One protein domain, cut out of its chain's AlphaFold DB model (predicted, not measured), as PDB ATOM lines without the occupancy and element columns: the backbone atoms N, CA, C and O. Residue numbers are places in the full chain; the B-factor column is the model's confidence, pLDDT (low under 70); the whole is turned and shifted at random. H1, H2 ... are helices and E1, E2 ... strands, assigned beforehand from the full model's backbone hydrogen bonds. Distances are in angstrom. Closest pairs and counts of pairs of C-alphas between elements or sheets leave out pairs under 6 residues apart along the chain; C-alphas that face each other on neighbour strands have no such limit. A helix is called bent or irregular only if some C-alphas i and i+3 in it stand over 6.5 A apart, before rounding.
ATOM      1  N   HIS A   8     101.771 115.136 163.906       96.38
ATOM      2  CA  HIS A   8     102.893 114.288 164.317       96.38
ATOM      3  C   HIS A   8     104.148 115.112 164.607       96.38
ATOM      4  O   HIS A   8     104.874 114.790 165.541       96.38
ATOM      5  N   LEU A   9     104.373 116.192 163.855       96.44
ATOM      6  CA  LEU A   9     105.472 117.121 164.107       96.44
ATOM      7  C   LEU A   9     105.276 117.874 165.428       96.44
ATOM      8  O   LEU A   9     106.226 117.978 166.192       96.44
ATOM      9  N   ALA A  10     104.044 118.290 165.744       95.81
ATOM     10  CA  ALA A  10     103.716 118.875 167.046       95.81
ATOM     11  C   ALA A  10     103.952 117.887 168.207       95.81
ATOM     12  O   ALA A  10     104.551 118.248 169.210       95.81
ATOM     13  N   ILE A  11     103.570 116.611 168.044       96.88
ATOM     14  CA  ILE A  11     103.843 115.572 169.056       96.88
ATOM     15  C   ILE A  11     105.353 115.375 169.260       96.88
ATOM     16  O   ILE A  11     105.787 115.162 170.390       96.88
ATOM     17  N   ILE A  12     106.155 115.427 168.190       97.31
ATOM     18  CA  ILE A  12     107.621 115.363 168.299       97.31
ATOM     19  C   ILE A  12     108.158 116.597 169.033       97.31
ATOM     20  O   ILE A  12     109.015 116.435 169.893       97.31
ATOM     21  N   GLU A  13     107.657 117.797 168.726       97.31
ATOM     22  CA  GLU A  13     108.043 119.041 169.411       97.31
ATOM     23  C   GLU A  13     107.797 118.943 170.918       97.31
ATOM     24  O   GLU A  13     108.731 119.112 171.701       97.31
ATOM     25  N   ASP A  14     106.571 118.590 171.311       97.44
ATOM     26  CA  ASP A  14     106.165 118.459 172.711       97.44
ATOM     27  C   ASP A  14     106.986 117.383 173.435       97.44
ATOM     28  O   ASP A  14     107.449 117.596 174.556       97.44
ATOM     29  N   PHE A  15     107.205 116.236 172.779       97.38
ATOM     30  CA  PHE A  15     108.037 115.159 173.310       97.38
ATOM     31  C   PHE A  15     109.469 115.637 173.572       97.38
ATOM     32  O   PHE A  15     109.983 115.447 174.670       97.38
ATOM     33  N   LEU A  16     110.103 116.278 172.584       97.62
ATOM     34  CA  LEU A  16     111.468 116.777 172.726       97.62
ATOM     35  C   LEU A  16     111.546 117.848 173.818       97.62
ATOM     36  O   LEU A  16     112.434 117.771 174.661       97.62
ATOM     37  N   ALA A  17     110.618 118.808 173.846       97.56
ATOM     38  CA  ALA A  17     110.595 119.875 174.846       97.56
ATOM     39  C   ALA A  17     110.471 119.327 176.277       97.56
ATOM     40  O   ALA A  17     111.217 119.743 177.167       97.56
ATOM     41  N   GLU A  18     109.578 118.359 176.500       97.38
ATOM     42  CA  GLU A  18     109.408 117.740 177.815       97.38
ATOM     43  C   GLU A  18     110.629 116.894 178.204       97.38
ATOM     44  O   GLU A  18     111.110 117.008 179.331       97.38
ATOM     45  N   SER A  19     111.200 116.116 177.277       96.12
ATOM     46  CA  SER A  19     112.427 115.355 177.543       96.12
ATOM     47  C   SER A  19     113.624 116.256 177.858       96.12
ATOM     48  O   SER A  19     114.393 115.947 178.762       96.12
ATOM     49  N   ILE A  20     113.773 117.392 177.169       96.44
ATOM     50  CA  ILE A  20     114.831 118.373 177.458       96.44
ATOM     51  C   ILE A  20     114.649 118.953 178.860       96.44
ATOM     52  O   ILE A  20     115.612 119.048 179.612       96.44
ATOM     53  N   LYS A  21     113.413 119.296 179.239       96.88
ATOM     54  CA  LYS A  21     113.090 119.836 180.566       96.88
ATOM     55  C   LYS A  21     113.349 118.838 181.699       96.88
ATOM     56  O   LYS A  21     113.675 119.254 182.809       96.88
ATOM     57  N   GLN A  22     113.169 117.545 181.437       95.31
ATOM     58  CA  GLN A  22     113.416 116.469 182.400       95.31
ATOM     59  C   GLN A  22     114.888 116.030 182.441       95.31
ATOM     60  O   GLN A  22     115.325 115.447 183.433       95.31
ATOM     61  N   SER A  23     115.660 116.319 181.392       94.56
ATOM     62  CA  SER A  23     117.065 115.936 181.315       94.56
ATOM     63  C   SER A  23     117.927 116.769 182.263       94.56
ATOM     64  O   SER A  23     117.882 117.996 182.286       94.56
ATOM     65  N   ASN A  24     118.805 116.092 183.004       94.69
ATOM     66  CA  ASN A  24     119.852 116.753 183.789       94.69
ATOM     67  C   ASN A  24     121.066 117.145 182.931       94.69
ATOM     68  O   ASN A  24     121.973 117.833 183.405       94.69
ATOM     69  N   LEU A  25     121.129 116.647 181.693       95.31
ATOM     70  CA  LEU A  25     122.241 116.879 180.784       95.31
ATOM     71  C   LEU A  25     121.844 117.825 179.655       95.31
ATOM     72  O   LEU A  25     122.599 118.754 179.399       95.31
ATOM     73  N   LEU A  26     120.730 117.620 178.966       96.88
ATOM     74  CA  LEU A  26     120.369 118.477 177.834       96.88
ATOM     75  C   LEU A  26     119.740 119.795 178.288       96.88
ATOM     76  O   LEU A  26     119.104 119.878 179.330       96.88
ATOM     77  N   SER A  27     119.922 120.831 177.474       96.75
ATOM     78  CA  SER A  27     119.263 122.128 177.629       96.75
ATOM     79  C   SER A  27     118.815 122.676 176.270       96.75
ATOM     80  O   SER A  27     119.197 122.153 175.219       96.75
ATOM     81  N   GLU A  28     118.061 123.778 176.273       96.25
ATOM     82  CA  GLU A  28     117.653 124.488 175.048       96.25
ATOM     83  C   GLU A  28     118.841 125.076 174.248       96.25
ATOM     84  O   GLU A  28     118.719 125.415 173.067       96.25
ATOM     85  N   GLU A  29     120.023 125.188 174.864       95.38
ATOM     86  CA  GLU A  29     121.263 125.572 174.174       95.38
ATOM     87  C   GLU A  29     121.899 124.401 173.411       95.38
ATOM     88  O   GLU A  29     122.726 124.601 172.514       95.38
ATOM     89  N   ASP A  30     121.545 123.166 173.768       95.25
ATOM     90  CA  ASP A  30     121.992 121.949 173.094       95.25
ATOM     91  C   ASP A  30     121.037 121.550 171.975       95.25
ATOM     92  O   ASP A  30     121.477 121.147 170.894       95.25
ATOM     93  N   ILE A  31     119.738 121.690 172.221       96.25
ATOM     94  CA  ILE A  31     118.679 121.245 171.327       96.25
ATOM     95  C   ILE A  31     117.462 122.163 171.464       96.25
ATOM     96  O   ILE A  31     116.938 122.373 172.549       96.25
ATOM     97  N   ASP A  32     116.989 122.685 170.339       96.12
ATOM     98  CA  ASP A  32     115.750 123.456 170.259       96.12
ATOM     99  C   ASP A  32     114.702 122.577 169.569       96.12
ATOM    100  O   ASP A  32     114.836 122.244 168.390       96.12
ATOM    101  N   ALA A  33     113.684 122.146 170.319       97.00
ATOM    102  CA  ALA A  33     112.679 121.192 169.844       97.00
ATOM    103  C   ALA A  33     111.992 121.662 168.551       97.00
ATOM    104  O   ALA A  33     111.798 120.879 167.616       97.00
ATOM    105  N   LYS A  34     111.694 122.961 168.465       96.12
ATOM    106  CA  LYS A  34     111.052 123.572 167.303       96.12
ATOM    107  C   LYS A  34     111.991 123.617 166.104       96.12
ATOM    108  O   LYS A  34     111.575 123.354 164.974       96.12
ATOM    109  N   GLU A  35     113.264 123.925 166.344       95.81
ATOM    110  CA  GLU A  35     114.305 123.889 165.314       95.81
ATOM    111  C   GLU A  35     114.478 122.470 164.748       95.81
ATOM    112  O   GLU A  35     114.505 122.298 163.531       95.81
ATOM    113  N   ILE A  36     114.503 121.445 165.605       96.94
ATOM    114  CA  ILE A  36     114.601 120.038 165.188       96.94
ATOM    115  C   ILE A  36     113.402 119.620 164.339       96.94
ATOM    116  O   ILE A  36     113.569 118.993 163.296       96.94
ATOM    117  N   VAL A  37     112.185 119.985 164.739       96.94
ATOM    118  CA  VAL A  37     110.964 119.671 163.982       96.94
ATOM    119  C   VAL A  37     110.968 120.341 162.607       96.94
ATOM    120  O   VAL A  37     110.606 119.715 161.605       96.94
ATOM    121  N   PHE A  38     111.440 121.586 162.537       95.62
ATOM    122  CA  PHE A  38     111.659 122.270 161.267       95.62
ATOM    123  C   PHE A  38     112.693 121.536 160.398       95.62
ATOM    124  O   PHE A  38     112.422 121.280 159.224       95.62
ATOM    125  N   GLN A  39     113.828 121.132 160.976       96.00
ATOM    126  CA  GLN A  39     114.869 120.367 160.282       96.00
ATOM    127  C   GLN A  39     114.345 119.015 159.775       96.00
ATOM    128  O   GLN A  39     114.597 118.673 158.625       96.00
ATOM    129  N   ILE A  40     113.544 118.280 160.560       97.25
ATOM    130  CA  ILE A  40     112.889 117.034 160.118       97.25
ATOM    131  C   ILE A  40     112.045 117.291 158.868       97.25
ATOM    132  O   ILE A  40     112.150 116.556 157.885       97.25
ATOM    133  N   SER A  41     111.203 118.327 158.888       96.69
ATOM    134  CA  SER A  41     110.333 118.629 157.752       96.69
ATOM    135  C   SER A  41     111.128 119.005 156.501       96.69
ATOM    136  O   SER A  41     110.849 118.491 155.415       96.69
ATOM    137  N   GLU A  42     112.153 119.846 156.653       96.25
ATOM    138  CA  GLU A  42     113.006 120.267 155.541       96.25
ATOM    139  C   GLU A  42     113.855 119.119 154.987       96.25
ATOM    140  O   GLU A  42     113.908 118.948 153.770       96.25
ATOM    141  N   GLU A  43     114.446 118.279 155.834       97.12
ATOM    142  CA  GLU A  43     115.215 117.111 155.394       97.12
ATOM    143  C   GLU A  43     114.325 116.112 154.646       97.12
ATOM    144  O   GLU A  43     114.688 115.664 153.558       97.12
ATOM    145  N   VAL A  44     113.114 115.829 155.146       96.94
ATOM    146  CA  VAL A  44     112.129 114.989 154.438       96.94
ATOM    147  C   VAL A  44     111.715 115.613 153.110       96.94
ATOM    148  O   VAL A  44     111.487 114.890 152.145       96.94
ATOM    149  N   ARG A  45     111.618 116.941 153.020       96.12
ATOM    150  CA  ARG A  45     111.301 117.648 151.772       96.12
ATOM    151  C   ARG A  45     112.447 117.578 150.760       96.12
ATOM    152  O   ARG A  45     112.200 117.405 149.569       96.12
ATOM    153  N   LEU A  46     113.685 117.748 151.219       96.06
ATOM    154  CA  LEU A  46     114.884 117.818 150.380       96.06
ATOM    155  C   LEU A  46     115.379 116.440 149.930       96.06
ATOM    156  O   LEU A  46     115.947 116.311 148.842       96.06
ATOM    157  N   LYS A  47     115.162 115.408 150.747       96.88
ATOM    158  CA  LYS A  47     115.706 114.060 150.546       96.88
ATOM    159  C   LYS A  47     114.620 113.051 150.183       96.88
ATOM    160  O   LYS A  47     114.563 111.948 150.715       96.88
ATOM    161  N   GLN A  48     113.773 113.427 149.232       97.31
ATOM    162  CA  GLN A  48     112.791 112.531 148.623       97.31
ATOM    163  C   GLN A  48     113.405 111.846 147.414       97.31
ATOM    164  O   GLN A  48     113.959 112.513 146.542       97.31
ATOM    165  N   PHE A  49     113.268 110.529 147.334       97.12
ATOM    166  CA  PHE A  49     113.784 109.733 146.229       97.12
ATOM    167  C   PHE A  49     112.662 108.902 145.621       97.12
ATOM    168  O   PHE A  49     111.933 108.221 146.331       97.12
ATOM    169  N   ARG A  50     112.517 108.926 144.296       96.00
ATOM    170  CA  ARG A  50     111.567 108.044 143.608       96.00
ATOM    171  C   ARG A  50     112.125 106.630 143.524       96.00
ATOM    172  O   ARG A  50     113.284 106.445 143.164       96.00
ATOM    173  N   TRP A  51     111.293 105.639 143.780       91.69
ATOM    174  CA  TRP A  51     111.596 104.230 143.574       91.69
ATOM    175  C   TRP A  51     110.611 103.616 142.568       91.69
ATOM    176  O   TRP A  51     109.917 104.352 141.858       91.69
ATOM    177  N   ALA A  52     110.597 102.286 142.433       85.12
ATOM    178  CA  ALA A  52     109.670 101.577 141.550       85.12
ATOM    179  C   ALA A  52     108.218 102.046 141.771       85.12
ATOM    180  O   ALA A  52     107.849 102.454 142.871       85.12
ATOM    181  N   ASP A  53     107.419 102.063 140.701       85.75
ATOM    182  CA  ASP A  53     106.006 102.475 140.727       85.75
ATOM    183  C   ASP A  53     105.743 103.895 141.262       85.75
ATOM    184  O   ASP A  53     104.670 104.193 141.784       85.75
ATOM    185  N   ASN A  54     106.718 104.803 141.113       89.19
ATOM    186  CA  ASN A  54     106.668 106.180 141.624       89.19
ATOM    187  C   ASN A  54     106.497 106.284 143.150       89.19
ATOM    188  O   ASN A  54     106.093 107.339 143.649       89.19
ATOM    189  N   ILE A  55     106.845 105.240 143.904       93.00
ATOM    190  CA  ILE A  55     106.909 105.336 145.362       93.00
ATOM    191  C   ILE A  55     107.958 106.374 145.761       93.00
ATOM    192  O   ILE A  55     109.053 106.407 145.205       93.00
ATOM    193  N   ILE A  56     107.622 107.230 146.726       95.44
ATOM    194  CA  ILE A  56     108.557 108.211 147.274       95.44
ATOM    195  C   ILE A  56     109.160 107.639 148.552       95.44
ATOM    196  O   ILE A  56     108.463 107.446 149.549       95.44
ATOM    197  N   CYS A  57     110.459 107.384 148.510       95.31
ATOM    198  CA  CYS A  57     111.255 106.928 149.631       95.31
ATOM    199  C   CYS A  57     112.015 108.083 150.277       95.31
ATOM    200  O   CYS A  57     112.401 109.043 149.604       95.31
ATOM    201  N   VAL A  58     112.276 107.951 151.573       97.06
ATOM    202  CA  VAL A  58     113.154 108.854 152.322       97.06
ATOM    203  C   VAL A  58     114.252 108.062 153.030       97.06
ATOM    204  O   VAL A  58     114.052 106.877 153.325       97.06
ATOM    205  N   PRO A  59     115.407 108.690 153.300       96.88
ATOM    206  CA  PRO A  59     116.444 108.070 154.099       96.88
ATOM    207  C   PRO A  59     115.956 107.718 155.507       96.88
ATOM    208  O   PRO A  59     115.106 108.402 156.078       96.88
ATOM    209  N   ASN A  60     116.502 106.639 156.064       94.56
ATOM    210  CA  ASN A  60     116.068 106.076 157.341       94.56
ATOM    211  C   ASN A  60     117.047 106.345 158.499       94.56
ATOM    212  O   ASN A  60     116.752 105.955 159.628       94.56
ATOM    213  N   VAL A  61     118.210 106.959 158.248       95.00
ATOM    214  CA  VAL A  61     119.181 107.294 159.298       95.00
ATOM    215  C   VAL A  61     118.960 108.733 159.752       95.00
ATOM    216  O   VAL A  61     119.269 109.674 159.030       95.00
ATOM    217  N   VAL A  62     118.440 108.904 160.961       96.94
ATOM    218  CA  VAL A  62     118.376 110.181 161.672       96.94
ATOM    219  C   VAL A  62     119.743 110.447 162.279       96.94
ATOM    220  O   VAL A  62     120.151 109.799 163.242       96.94
ATOM    221  N   ARG A  63     120.472 111.400 161.710       95.62
ATOM    222  CA  ARG A  63     121.815 111.744 162.155       95.62
ATOM    223  C   ARG A  63     121.813 113.081 162.878       95.62
ATOM    224  O   ARG A  63     121.544 114.117 162.270       95.62
ATOM    225  N   ILE A  64     122.143 113.041 164.162       96.50
ATOM    226  CA  ILE A  64     122.270 114.202 165.038       96.50
ATOM    227  C   ILE A  64     123.732 114.635 165.057       96.50
ATOM    228  O   ILE A  64     124.596 113.951 165.597       96.50
ATOM    229  N   VAL A  65     124.020 115.771 164.442       95.31
ATOM    230  CA  VAL A  65     125.350 116.368 164.377       95.31
ATOM    231  C   VAL A  65     125.528 117.300 165.569       95.31
ATOM    232  O   VAL A  65     124.709 118.189 165.791       95.31
ATOM    233  N   LEU A  66     126.599 117.113 166.331       94.31
ATOM    234  CA  LEU A  66     126.887 117.852 167.557       94.31
ATOM    235  C   LEU A  66     128.354 118.307 167.578       94.31
ATOM    236  O   LEU A  66     129.227 117.650 167.020       94.31
ATOM    237  N   LEU A  67     128.658 119.432 168.225       92.69
ATOM    238  CA  LEU A  67     130.048 119.856 168.416       92.69
ATOM    239  C   LEU A  67     130.809 118.886 169.326       92.69
ATOM    240  O   LEU A  67     130.295 118.462 170.359       92.69
ATOM    241  N   GLU A  68     132.078 118.627 169.012       90.56
ATOM    242  CA  GLU A  68     132.983 117.822 169.851       90.56
ATOM    243  C   GLU A  68     133.068 118.322 171.301       90.56
ATOM    244  O   GLU A  68     133.158 117.526 172.232       90.56
ATOM    245  N   THR A  69     132.945 119.634 171.524       91.25
ATOM    246  CA  THR A  69     132.923 120.233 172.870       91.25
ATOM    247  C   THR A  69     131.724 119.799 173.717       91.25
ATOM    248  O   THR A  69     131.715 120.036 174.921       91.25
ATOM    249  N   LYS A  70     130.711 119.183 173.101       93.06
ATOM    250  CA  LYS A  70     129.504 118.651 173.740       93.06
ATOM    251  C   LYS A  70     129.477 117.114 173.714       93.06
ATOM    252  O   LYS A  70     128.416 116.509 173.839       93.06
ATOM    253  N   ALA A  71     130.634 116.455 173.584       89.44
ATOM    254  CA  ALA A  71     130.750 114.990 173.555       89.44
ATOM    255  C   ALA A  71     130.050 114.281 174.729       89.44
ATOM    256  O   ALA A  71     129.563 113.162 174.582       89.44
ATOM    257  N   ASN A  72     129.960 114.936 175.887       89.38
ATOM    258  CA  ASN A  72     129.269 114.422 177.068       89.38
ATOM    259  C   ASN A  72     127.739 114.311 176.912       89.38
ATOM    260  O   ASN A  72     127.106 113.726 177.783       89.38
ATOM    261  N   LYS A  73     127.144 114.861 175.845       92.94
ATOM    262  CA  LYS A  73     125.698 114.783 175.559       92.94
ATOM    263  C   LYS A  73     125.321 113.675 174.574       92.94
ATOM    264  O   LYS A  73     124.138 113.452 174.349       92.94
ATOM    265  N   VAL A  74     126.302 112.995 173.973       90.31
ATOM    266  CA  VAL A  74     126.069 111.983 172.925       90.31
ATOM    267  C   VAL A  74     125.110 110.892 173.393       90.31
ATOM    268  O   VAL A  74     124.172 110.568 172.680       90.31
ATOM    269  N   GLU A  75     125.331 110.369 174.596       87.38
ATOM    270  CA  GLU A  75     124.541 109.284 175.189       87.38
ATOM    271  C   GLU A  75     123.069 109.683 175.374       87.38
ATOM    272  O   GLU A  75     122.175 108.982 174.907       87.38
ATOM    273  N   GLU A  76     122.824 110.863 175.945       92.31
ATOM    274  CA  GLU A  76     121.473 111.391 176.157       92.31
ATOM    275  C   GLU A  76     120.737 111.635 174.827       92.31
ATOM    276  O   GLU A  76     119.558 111.316 174.689       92.31
ATOM    277  N   LEU A  77     121.440 112.148 173.809       94.25
ATOM    278  CA  LEU A  77     120.872 112.335 172.470       94.25
ATOM    279  C   LEU A  77     120.586 110.995 171.781       94.25
ATOM    280  O   LEU A  77     119.527 110.842 171.172       94.25
ATOM    281  N   GLU A  78     121.487 110.012 171.880       90.56
ATOM    282  CA  GLU A  78     121.243 108.663 171.355       90.56
ATOM    283  C   GLU A  78     119.988 108.057 171.998       90.56
ATOM    284  O   GLU A  78     119.133 107.542 171.276       90.56
ATOM    285  N   MET A  79     119.830 108.171 173.321       89.69
ATOM    286  CA  MET A  79     118.639 107.703 174.038       89.69
ATOM    287  C   MET A  79     117.368 108.421 173.575       89.69
ATOM    288  O   MET A  79     116.393 107.764 173.197       89.69
ATOM    289  N   LEU A  80     117.392 109.757 173.539       94.56
ATOM    290  CA  LEU A  80     116.248 110.590 173.170       94.56
ATOM    291  C   LEU A  80     115.718 110.244 171.773       94.56
ATOM    292  O   LEU A  80     114.534 109.941 171.592       94.56
ATOM    293  N   PHE A  81     116.612 110.236 170.786       95.06
ATOM    294  CA  PHE A  81     116.263 110.047 169.381       95.06
ATOM    295  C   PHE A  81     116.127 108.570 168.976       95.06
ATOM    296  O   PHE A  81     115.581 108.282 167.911       95.06
ATOM    297  N   THR A  82     116.579 107.615 169.794       90.75
ATOM    298  CA  THR A  82     116.296 106.176 169.596       90.75
ATOM    299  C   THR A  82     115.044 105.728 170.356       90.75
ATOM    300  O   THR A  82     114.588 104.594 170.192       90.75
ATOM    301  N   SER A  83     114.444 106.606 171.165       90.94
ATOM    302  CA  SER A  83     113.265 106.263 171.955       90.94
ATOM    303  C   SER A  83     112.118 105.719 171.078       90.94
ATOM    304  O   SER A  83     111.882 106.197 169.957       90.94
ATOM    305  N   PRO A  84     111.343 104.731 171.571       88.19
ATOM    306  CA  PRO A  84     110.180 104.223 170.847       88.19
ATOM    307  C   PRO A  84     109.129 105.299 170.551       88.19
ATOM    308  O   PRO A  84     108.393 105.180 169.575       88.19
ATOM    309  N   ALA A  85     109.034 106.330 171.398       91.31
ATOM    310  CA  ALA A  85     108.111 107.444 171.213       91.31
ATOM    311  C   ALA A  85     108.507 108.297 170.001       91.31
ATOM    312  O   ALA A  85     107.681 108.499 169.105       91.31
ATOM    313  N   PHE A  86     109.775 108.718 169.926       95.69
ATOM    314  CA  PHE A  86     110.294 109.499 168.806       95.69
ATOM    315  C   PHE A  86     110.220 108.719 167.489       95.69
ATOM    316  O   PHE A  86     109.583 109.160 166.532       95.69
ATOM    317  N   THR A  87     110.811 107.520 167.449       93.94
ATOM    318  CA  THR A  87     110.918 106.705 166.224       93.94
ATOM    319  C   THR A  87     109.552 106.331 165.652       93.94
ATOM    320  O   THR A  87     109.336 106.425 164.440       93.94
ATOM    321  N   LYS A  88     108.590 105.971 166.511       91.62
ATOM    322  CA  LYS A  88     107.212 105.702 166.089       91.62
ATOM    323  C   LYS A  88     106.546 106.957 165.541       91.62
ATOM    324  O   LYS A  88     105.943 106.889 164.479       91.62
ATOM    325  N   THR A  89     106.643 108.086 166.239       96.19
ATOM    326  CA  THR A  89     105.961 109.317 165.815       96.19
ATOM    327  C   THR A  89     106.535 109.846 164.502       96.19
ATOM    328  O   THR A  89     105.774 110.277 163.638       96.19
ATOM    329  N   LEU A  90     107.853 109.733 164.304       96.94
ATOM    330  CA  LEU A  90     108.502 110.053 163.036       96.94
ATOM    331  C   LEU A  90     108.063 109.098 161.914       96.94
ATOM    332  O   LEU A  90     107.780 109.546 160.808       96.94
ATOM    333  N   THR A  91     107.933 107.801 162.195       95.31
ATOM    334  CA  THR A  91     107.393 106.833 161.222       95.31
ATOM    335  C   THR A  91     105.943 107.166 160.854       95.31
ATOM    336  O   THR A  91     105.623 107.265 159.672       95.31
ATOM    337  N   ASP A  92     105.088 107.434 161.847       95.25
ATOM    338  CA  ASP A  92     103.686 107.813 161.643       95.25
ATOM    339  C   ASP A  92     103.585 109.128 160.827       95.25
ATOM    340  O   ASP A  92     102.736 109.256 159.940       95.25
ATOM    341  N   TYR A  93     104.492 110.093 161.058       96.81
ATOM    342  CA  TYR A  93     104.618 111.307 160.242       96.81
ATOM    343  C   TYR A  93     104.915 110.975 158.776       96.81
ATOM    344  O   TYR A  93     104.207 111.461 157.887       96.81
ATOM    345  N   LEU A  94     105.920 110.137 158.510       95.88
ATOM    346  CA  LEU A  94     106.312 109.757 157.150       95.88
ATOM    347  C   LEU A  94     105.180 109.030 156.414       95.88
ATOM    348  O   LEU A  94     104.821 109.421 155.301       95.88
ATOM    349  N   GLU A  95     104.552 108.049 157.065       94.25
ATOM    350  CA  GLU A  95     103.427 107.290 156.508       94.25
ATOM    351  C   GLU A  95     102.217 108.189 156.211       94.25
ATOM    352  O   GLU A  95     101.618 108.083 155.137       94.25
ATOM    353  N   SER A  96     101.883 109.129 157.108       95.00
ATOM    354  CA  SER A  96     100.763 110.066 156.905       95.00
ATOM    355  C   SER A  96     100.944 110.963 155.673       95.00
ATOM    356  O   SER A  96      99.961 111.387 155.062       95.00
ATOM    357  N   ASN A  97     102.196 111.185 155.262       95.31
ATOM    358  CA  ASN A  97     102.572 111.940 154.069       95.31
ATOM    359  C   ASN A  97     102.911 111.042 152.863       95.31
ATOM    360  O   ASN A  97     103.406 111.534 151.850       95.31
ATOM    361  N   LYS A  98     102.608 109.736 152.935       95.75
ATOM    362  CA  LYS A  98     102.861 108.730 151.884       95.75
ATOM    363  C   LYS A  98     104.346 108.540 151.539       95.75
ATOM    364  O   LYS A  98     104.668 108.055 150.450       95.75
ATOM    365  N   PHE A  99     105.245 108.895 152.451       95.62
ATOM    366  CA  PHE A  99     106.658 108.559 152.333       95.62
ATOM    367  C   PHE A  99     106.899 107.134 152.815       95.62
ATOM    368  O   PHE A  99     106.272 106.668 153.764       95.62
ATOM    369  N   HIS A 100     107.819 106.450 152.147       92.00
ATOM    370  CA  HIS A 100     108.158 105.068 152.444       92.00
ATOM    371  C   HIS A 100     109.585 104.975 152.971       92.00
ATOM    372  O   HIS A 100     110.519 105.567 152.427       92.00
ATOM    373  N   LEU A 101     109.754 104.193 154.028       91.94
ATOM    374  CA  LEU A 101     111.057 103.819 154.545       91.94
ATOM    375  C   LEU A 101     111.461 102.477 153.937       91.94
ATOM    376  O   LEU A 101     110.716 101.505 154.024       91.94
ATOM    377  N   VAL A 102     112.644 102.426 153.326       87.69
ATOM    378  CA  VAL A 102     113.216 101.166 152.816       87.69
ATOM    379  C   VAL A 102     113.692 100.281 153.972       87.69
ATOM    380  O   VAL A 102     113.645  99.058 153.890       87.69
ATOM    381  N   LEU A 103     114.152 100.909 155.054       86.31
ATOM    382  CA  LEU A 103     114.662 100.269 156.260       86.31
ATOM    383  C   LEU A 103     114.091 100.982 157.494       86.31
ATOM    384  O   LEU A 103     113.764 102.166 157.396       86.31
ATOM    385  N   PRO A 104     114.004 100.317 158.659       87.44
ATOM    386  CA  PRO A 104     113.559 100.955 159.895       87.44
ATOM    387  C   PRO A 104     114.387 102.191 160.259       87.44
ATOM    388  O   PRO A 104     115.581 102.265 159.948       87.44
ATOM    389  N   ILE A 105     113.759 103.147 160.947       91.75
ATOM    390  CA  ILE A 105     114.454 104.345 161.424       91.75
ATOM    391  C   ILE A 105     115.586 103.939 162.364       91.75
ATOM    392  O   ILE A 105     115.396 103.164 163.302       91.75
ATOM    393  N   ARG A 106     116.763 104.497 162.105       89.62
ATOM    394  CA  ARG A 106     117.964 104.359 162.920       89.62
ATOM    395  C   ARG A 106     118.436 105.741 163.313       89.62
ATOM    396  O   ARG A 106     118.428 106.634 162.480       89.62
ATOM    397  N   THR A 107     118.927 105.877 164.532       91.38
ATOM    398  CA  THR A 107     119.523 107.122 165.003       91.38
ATOM    399  C   THR A 107     121.030 106.963 165.155       91.38
ATOM    400  O   THR A 107     121.511 105.919 165.607       91.38
ATOM    401  N   GLU A 108     121.774 107.997 164.770       90.75
ATOM    402  CA  GLU A 108     123.208 108.129 165.016       90.75
ATOM    403  C   GLU A 108     123.539 109.535 165.511       90.75
ATOM    404  O   GLU A 108     122.985 110.514 165.016       90.75
ATOM    405  N   VAL A 109     124.483 109.644 166.445       91.94
ATOM    406  CA  VAL A 109     125.029 110.935 166.872       91.94
ATOM    407  C   VAL A 109     126.464 111.066 166.358       91.94
ATOM    408  O   VAL A 109     127.338 110.253 166.666       91.94
ATOM    409  N   GLU A 110     126.719 112.097 165.557       90.75
ATOM    410  CA  GLU A 110     128.032 112.416 164.996       90.75
ATOM    411  C   GLU A 110     128.607 113.646 165.695       90.75
ATOM    412  O   GLU A 110     127.932 114.667 165.816       90.75
ATOM    413  N   LEU A 111     129.868 113.565 166.128       90.00
ATOM    414  CA  LEU A 111     130.586 114.744 166.604       90.00
ATOM    415  C   LEU A 111     131.387 115.357 165.469       90.00
ATOM    416  O   LEU A 111     132.054 114.634 164.730       90.00
ATOM    417  N   VAL A 112     131.355 116.680 165.377       91.31
ATOM    418  CA  VAL A 112     132.133 117.443 164.405       91.31
ATOM    419  C   VAL A 112     132.914 118.555 165.093       91.31
ATOM    420  O   VAL A 112     132.493 119.121 166.108       91.31
ATOM    421  N   SER A 113     134.060 118.888 164.514       90.19
ATOM    422  CA  SER A 113     134.916 119.959 165.002       90.19
ATOM    423  C   SER A 113     134.289 121.342 164.795       90.19
ATOM    424  O   SER A 113     133.403 121.566 163.956       90.19
ATOM    425  N   LYS A 114     134.768 122.316 165.576       88.50
ATOM    426  CA  LYS A 114     134.358 123.717 165.446       88.50
ATOM    427  C   LYS A 114     134.761 124.246 164.063       88.50
ATOM    428  O   LYS A 114     135.936 124.229 163.717       88.50
ATOM    429  N   GLY A 115     133.791 124.744 163.298       85.81
ATOM    430  CA  GLY A 115     133.999 125.228 161.924       85.81
ATOM    431  C   GLY A 115     133.509 124.274 160.833       85.81
ATOM    432  O   GLY A 115     133.565 124.628 159.657       85.81
ATOM    433  N   SER A 116     132.981 123.101 161.202       89.38
ATOM    434  CA  SER A 116     132.271 122.233 160.261       89.38
ATOM    435  C   SER A 116     131.122 122.983 159.580       89.38
ATOM    436  O   SER A 116     130.280 123.595 160.243       89.38
ATOM    437  N   SER A 117     131.056 122.895 158.249       89.00
ATOM    438  CA  SER A 117     129.979 123.492 157.448       89.00
ATOM    439  C   SER A 117     128.598 122.960 157.827       89.00
ATOM    440  O   SER A 117     127.608 123.677 157.696       89.00
ATOM    441  N   ARG A 118     128.534 121.739 158.376       83.88
ATOM    442  CA  ARG A 118     127.293 121.101 158.838       83.88
ATOM    443  C   ARG A 118     126.636 121.828 160.013       83.88
ATOM    444  O   ARG A 118     125.444 121.652 160.220       83.88
ATOM    445  N   LEU A 119     127.392 122.642 160.754       84.25
ATOM    446  CA  LEU A 119     126.905 123.395 161.913       84.25
ATOM    447  C   LEU A 119     126.932 124.914 161.705       84.25
ATOM    448  O   LEU A 119     126.747 125.662 162.661       84.25
ATOM    449  N   MET A 120     127.167 125.404 160.479       77.62
ATOM    450  CA  MET A 120     127.299 126.850 160.233       77.62
ATOM    451  C   MET A 120     126.046 127.656 160.601       77.62
ATOM    452  O   MET A 120     126.162 128.840 160.903       77.62
ATOM    453  N   TYR A 121     124.869 127.027 160.581       76.12
ATOM    454  CA  TYR A 121     123.588 127.700 160.819       76.12
ATOM    455  C   TYR A 121     122.993 127.430 162.199       76.12
ATOM    456  O   TYR A 121     122.128 128.177 162.647       76.12
ATOM    457  N   SER A 122     123.471 126.400 162.890       74.94
ATOM    458  CA  SER A 122     123.064 126.098 164.257       74.94
ATOM    459  C   SER A 122     123.904 126.933 165.210       74.94
ATOM    460  O   SER A 122     125.133 126.857 165.167       74.94
ATOM    461  N   ALA A 123     123.271 127.702 166.091       83.31
ATOM    462  CA  ALA A 123     123.928 128.552 167.088       83.31
ATOM    463  C   ALA A 123     124.637 127.737 168.201       83.31
ATOM    464  O   ALA A 123     124.380 127.920 169.384       83.31
ATOM    465  N   GLY A 124     125.496 126.782 167.831       85.38
ATOM    466  CA  GLY A 124     126.105 125.795 168.729       85.38
ATOM    467  C   GLY A 124     125.169 124.660 169.165       85.38
ATOM    468  O   GLY A 124     125.584 123.805 169.953       85.38
ATOM    469  N   ARG A 125     123.929 124.641 168.664       93.44
ATOM    470  CA  ARG A 125     122.946 123.566 168.864       93.44
ATOM    471  C   ARG A 125     123.243 122.366 167.970       93.44
ATOM    472  O   ARG A 125     124.012 122.473 167.015       93.44
ATOM    473  N   CYS A 126     122.645 121.224 168.288       94.62
ATOM    474  CA  CYS A 126     122.687 120.071 167.401       94.62
ATOM    475  C   CYS A 126     121.873 120.305 166.118       94.62
ATOM    476  O   CYS A 126     120.933 121.100 166.087       94.62
ATOM    477  N   VAL A 127     122.257 119.602 165.053       96.50
ATOM    478  CA  VAL A 127     121.570 119.612 163.757       96.50
ATOM    479  C   VAL A 127     121.127 118.201 163.422       96.50
ATOM    480  O   VAL A 127     121.929 117.272 163.458       96.50
ATOM    481  N   LEU A 128     119.865 118.040 163.057       96.94
ATOM    482  CA  LEU A 128     119.312 116.805 162.538       96.94
ATOM    483  C   LEU A 128     119.438 116.779 161.015       96.94
ATOM    484  O   LEU A 128     119.049 117.711 160.316       96.94
ATOM    485  N   THR A 129     119.949 115.664 160.506       96.88
ATOM    486  CA  THR A 129     119.985 115.338 159.078       96.88
ATOM    487  C   THR A 129     119.382 113.955 158.844       96.88
ATOM    488  O   THR A 129     119.420 113.106 159.735       96.88
ATOM    489  N   LEU A 130     118.801 113.721 157.666       96.81
ATOM    490  CA  LEU A 130     118.332 112.393 157.257       96.81
ATOM    491  C   LEU A 130     119.264 111.809 156.210       96.81
ATOM    492  O   LEU A 130     119.336 112.320 155.104       96.81
ATOM    493  N   ASP A 131     119.953 110.723 156.506       95.69
ATOM    494  CA  ASP A 131     120.926 110.143 155.587       95.69
ATOM    495  C   ASP A 131     120.578 108.700 155.226       95.69
ATOM    496  O   ASP A 131     119.842 107.990 155.923       95.69
ATOM    497  N   TRP A 132     121.079 108.270 154.073       93.44
ATOM    498  CA  TRP A 132     121.163 106.847 153.775       93.44
ATOM    499  C   TRP A 132     122.348 106.286 154.558       93.44
ATOM    500  O   TRP A 132     123.301 107.012 154.843       93.44
ATOM    501  N   HIS A 133     122.304 105.001 154.903       86.56
ATOM    502  CA  HIS A 133     123.483 104.352 155.467       86.56
ATOM    503  C   HIS A 133     124.662 104.532 154.516       86.56
ATOM    504  O   HIS A 133     124.521 104.295 153.311       86.56
ATOM    505  N   LEU A 134     125.825 104.898 155.054       83.19
ATOM    506  CA  LEU A 134     127.040 104.754 154.268       83.19
ATOM    507  C   LEU A 134     127.226 103.263 153.958       83.19
ATOM    508  O   LEU A 134     126.858 102.423 154.790       83.19
ATOM    509  N   PRO A 135     127.776 102.900 152.787       77.81
ATOM    510  CA  PRO A 135     127.987 101.504 152.445       77.81
ATOM    511  C   PRO A 135     128.672 100.750 153.586       77.81
ATOM    512  O   PRO A 135     128.157  99.743 154.043       77.81
ATOM    513  N   GLU A 136     129.769 101.249 154.139       75.56
ATOM    514  CA  GLU A 136     130.494 100.667 155.275       75.56
ATOM    515  C   GLU A 136     129.652 100.477 156.554       75.56
ATOM    516  O   GLU A 136     129.923  99.556 157.323       75.56
ATOM    517  N   GLU A 137     128.591 101.262 156.746       76.00
ATOM    518  CA  GLU A 137     127.707 101.228 157.920       76.00
ATOM    519  C   GLU A 137     126.500 100.299 157.744       76.00
ATOM    520  O   GLU A 137     125.894  99.872 158.731       76.00
ATOM    521  N   ALA A 138     126.137  99.985 156.498       75.75
ATOM    522  CA  ALA A 138     125.015  99.115 156.181       75.75
ATOM    523  C   ALA A 138     125.242  97.697 156.727       75.75
ATOM    524  O   ALA A 138     126.177  96.997 156.331       75.75
ATOM    525  N   GLU A 139     124.358  97.251 157.616       72.69
ATOM    526  CA  GLU A 139     124.445  95.918 158.221       72.69
ATOM    527  C   GLU A 139     123.927  94.843 157.260       72.69
ATOM    528  O   GLU A 139     124.656  93.919 156.915       72.69
ATOM    529  N   ASN A 140     122.694  95.005 156.768       76.56
ATOM    530  CA  ASN A 140     122.007  93.970 155.986       76.56
ATOM    531  C   ASN A 140     121.707  94.388 154.543       76.56
ATOM    532  O   ASN A 140     121.681  93.543 153.648       76.56
ATOM    533  N   PHE A 141     121.505  95.685 154.301       82.38
ATOM    534  CA  PHE A 141     121.108  96.210 152.997       82.38
ATOM    535  C   PHE A 141     121.845  97.498 152.676       82.38
ATOM    536  O   PHE A 141     121.932  98.390 153.515       82.38
ATOM    537  N   ASN A 142     122.318  97.601 151.443       86.44
ATOM    538  CA  ASN A 142     122.845  98.820 150.863       86.44
ATOM    539  C   ASN A 142     121.784  99.441 149.947       86.44
ATOM    540  O   ASN A 142     121.199  98.739 149.121       86.44
ATOM    541  N   VAL A 143     121.546 100.744 150.074       88.62
ATOM    542  CA  VAL A 143     120.625 101.473 149.195       88.62
ATOM    543  C   VAL A 143     121.459 102.261 148.195       88.62
ATOM    544  O   VAL A 143     122.174 103.190 148.560       88.62
ATOM    545  N   VAL A 144     121.377 101.882 146.924       91.44
ATOM    546  CA  VAL A 144     122.069 102.566 145.832       91.44
ATOM    547  C   VAL A 144     121.143 103.642 145.276       91.44
ATOM    548  O   VAL A 144     120.035 103.344 144.825       91.44
ATOM    549  N   ILE A 145     121.597 104.895 145.291       95.00
ATOM    550  CA  ILE A 145     120.813 106.058 144.857       95.00
ATOM    551  C   ILE A 145     121.492 106.794 143.697       95.00
ATOM    552  O   ILE A 145     122.715 106.860 143.609       95.00
ATOM    553  N   ASP A 146     120.682 107.395 142.833       95.62
ATOM    554  CA  ASP A 146     121.081 108.461 141.913       95.62
ATOM    555  C   ASP A 146     120.640 109.782 142.552       95.62
ATOM    556  O   ASP A 146     119.456 110.132 142.512       95.62
ATOM    557  N   ASP A 147     121.570 110.482 143.207       94.75
ATOM    558  CA  ASP A 147     121.245 111.706 143.946       94.75
ATOM    559  C   ASP A 147     120.855 112.868 143.022       94.75
ATOM    560  O   ASP A 147     119.972 113.657 143.356       94.75
ATOM    561  N   VAL A 148     121.427 112.916 141.813       95.88
ATOM    562  CA  VAL A 148     121.114 113.943 140.807       95.88
ATOM    563  C   VAL A 148     119.685 113.772 140.300       95.88
ATOM    564  O   VAL A 148     118.938 114.744 140.201       95.88
ATOM    565  N   LYS A 149     119.274 112.533 140.004       96.75
ATOM    566  CA  LYS A 149     117.902 112.232 139.561       96.75
ATOM    567  C   LYS A 149     116.928 112.006 140.711       96.75
ATOM    568  O   LYS A 149     115.755 111.740 140.442       96.75
ATOM    569  N   LYS A 150     117.402 112.071 141.960       97.12
ATOM    570  CA  LYS A 150     116.641 111.747 143.173       97.12
ATOM    571  C   LYS A 150     115.873 110.432 143.013       97.12
ATOM    572  O   LYS A 150     114.650 110.381 143.148       97.12
ATOM    573  N   LYS A 151     116.594 109.359 142.676       96.25
ATOM    574  CA  LYS A 151     116.019 108.027 142.440       96.25
ATOM    575  C   LYS A 151     116.730 106.961 143.272       96.25
ATOM    576  O   LYS A 151     117.954 106.928 143.297       96.25
ATOM    577  N   VAL A 152     115.978 106.058 143.895       92.56
ATOM    578  CA  VAL A 152     116.523 104.797 144.412       92.56
ATOM    579  C   VAL A 152     116.701 103.854 143.224       92.56
ATOM    580  O   VAL A 152     115.738 103.531 142.524       92.56
ATOM    581  N   LEU A 153     117.945 103.464 142.958       92.31
ATOM    582  CA  LEU A 153     118.290 102.565 141.859       92.31
ATOM    583  C   LEU A 153     118.105 101.110 142.273       92.31
ATOM    584  O   LEU A 153     117.511 100.335 141.528       92.31
ATOM    585  N   GLU A 154     118.593 100.757 143.459       90.25
ATOM    586  CA  GLU A 154     118.625  99.374 143.920       90.25
ATOM    587  C   GLU A 154     118.696  99.304 145.447       90.25
ATOM    588  O   GLU A 154     119.299 100.161 146.094       90.25
ATOM    589  N   VAL A 155     118.108  98.254 146.019       87.12
ATOM    590  CA  VAL A 155     118.281  97.880 147.426       87.12
ATOM    591  C   VAL A 155     118.972  96.523 147.437       87.12
ATOM    592  O   VAL A 155     118.353  95.491 147.193       87.12
ATOM    593  N   GLN A 156     120.282  96.534 147.658       86.12
ATOM    594  CA  GLN A 156     121.123  95.347 147.595       86.12
ATOM    595  C   GLN A 156     121.242  94.718 148.975       86.12
ATOM    596  O   GLN A 156     121.746  95.344 149.906       86.12
ATOM    597  N   GLN A 157     120.851  93.454 149.106       82.56
ATOM    598  CA  GLN A 157     121.202  92.685 150.293       82.56
ATOM    599  C   GLN A 157     122.719  92.474 150.328       82.56
ATOM    600  O   GLN A 157     123.322  92.041 149.342       82.56
ATOM    601  N   ARG A 158     123.348  92.754 151.470       82.12
ATOM    602  CA  ARG A 158     124.765  92.452 151.653       82.12
ATOM    603  C   ARG A 158     124.967  90.950 151.755       82.12
ATOM    604  O   ARG A 158     124.266  90.257 152.490       82.12
TER     605      ARG A 158
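This is residues 8 to 158 of the 337 residues of the protein "FHA domain-containing protein" of bacterium (UniProt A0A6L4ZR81). What is the main picture? A strongly twisted sheet of three strands, E4, E2 and E5, has H3 and H2 over one face; H1 packs on H2 and lies side by side with H4. The small hairpin E6 and E7 forms a separate sheet at one end, and E1, paired with E3, runs on into E2. What is it made of? The printed part has 151 residues, with named elements in the order H1 H2 E1 E2 H3 H4 E3 E4 E5 E6 E7, and its class is mixed, helices and strands. The largest sheet runs E4, E2, E5 and is mixed; the whole is compact, with a radius of gyration of the C-alphas of 15.5 A and spans of 46 by 32 by 27 A.

Where are the strands? The largest sheet has E4, residues 106 to 112, 19.3 A long, E2, residues 61 to 67, 18.9 A, and E5, residues 127 to 131, 12.5 A. The others are E1, residues 56 to 58, E3, residues 99 to 101, E6, residues 141 to 146, 16.5 A, and E7, residues 151 to 157, 18.0 A, ending at C-alpha 157 (121.202, 92.685, 150.293). Where are the helices? H1, residues 8 to 22, 21.0 A, begins at C-alpha 8 (102.893, 114.288, 164.317). H2 is residues 33 to 46, 19.9 A, H3 residues 68 to 82, 20.4 A, and H4 residues 84 to 96, 17.8 A.

How do the strands pair? E4 and E2 are parallel, with N 64 and O 108 at 2.8 A, and E2 and E5 antiparallel, with N 63 and O 129 at 2.8 A. E1 and E3 are parallel, with N 100 and O 56 at 2.9 A, and the hairpin E6 and E7 is antiparallel, with N 142 and O 156 at 2.8 A. What is on the sheet? H3, at a height over the sheet of 7.9 A, makes two layers with it, a helix on one face of a sheet; its C-alpha of Glu 68 is 5.1 A from that of Leu 111 in E4. H2 is on the same face, over E5, at a height of 7.7 A; its closest C-alpha pair with E5 is Glu 43 and Leu 130, 6.0 A. How do the helices meet? H1 touches H4, closest C-alphas His 8 and Tyr 93, 5.3 A, at a shallow tilt of 17 degrees, opposite ways. H1 and H2 form a helical hairpin and touch through residues 33 to 37 of H2 alone, closest C-alphas Glu 13 and Ala 33, 5.1 A, at 36 degrees, only just a steep tilt. H3 is irregular, C-alphas 69 and 72 being 8.0 A apart, with 6 of 11 O i to N i+4 pairs within hydrogen-bond range, while in H1, H2 and H4 every such pair is.

How large is it? The two C-alphas farthest apart, of Asn 24 and Asp 53, are 47.4 A apart. Is it continuous and confident? The printed part has no cut, and E4 to E5 is a long link of 14 residues, 113 to 126. The mean pLDDT of the printed part is 92.2, and no printed residue is under 70.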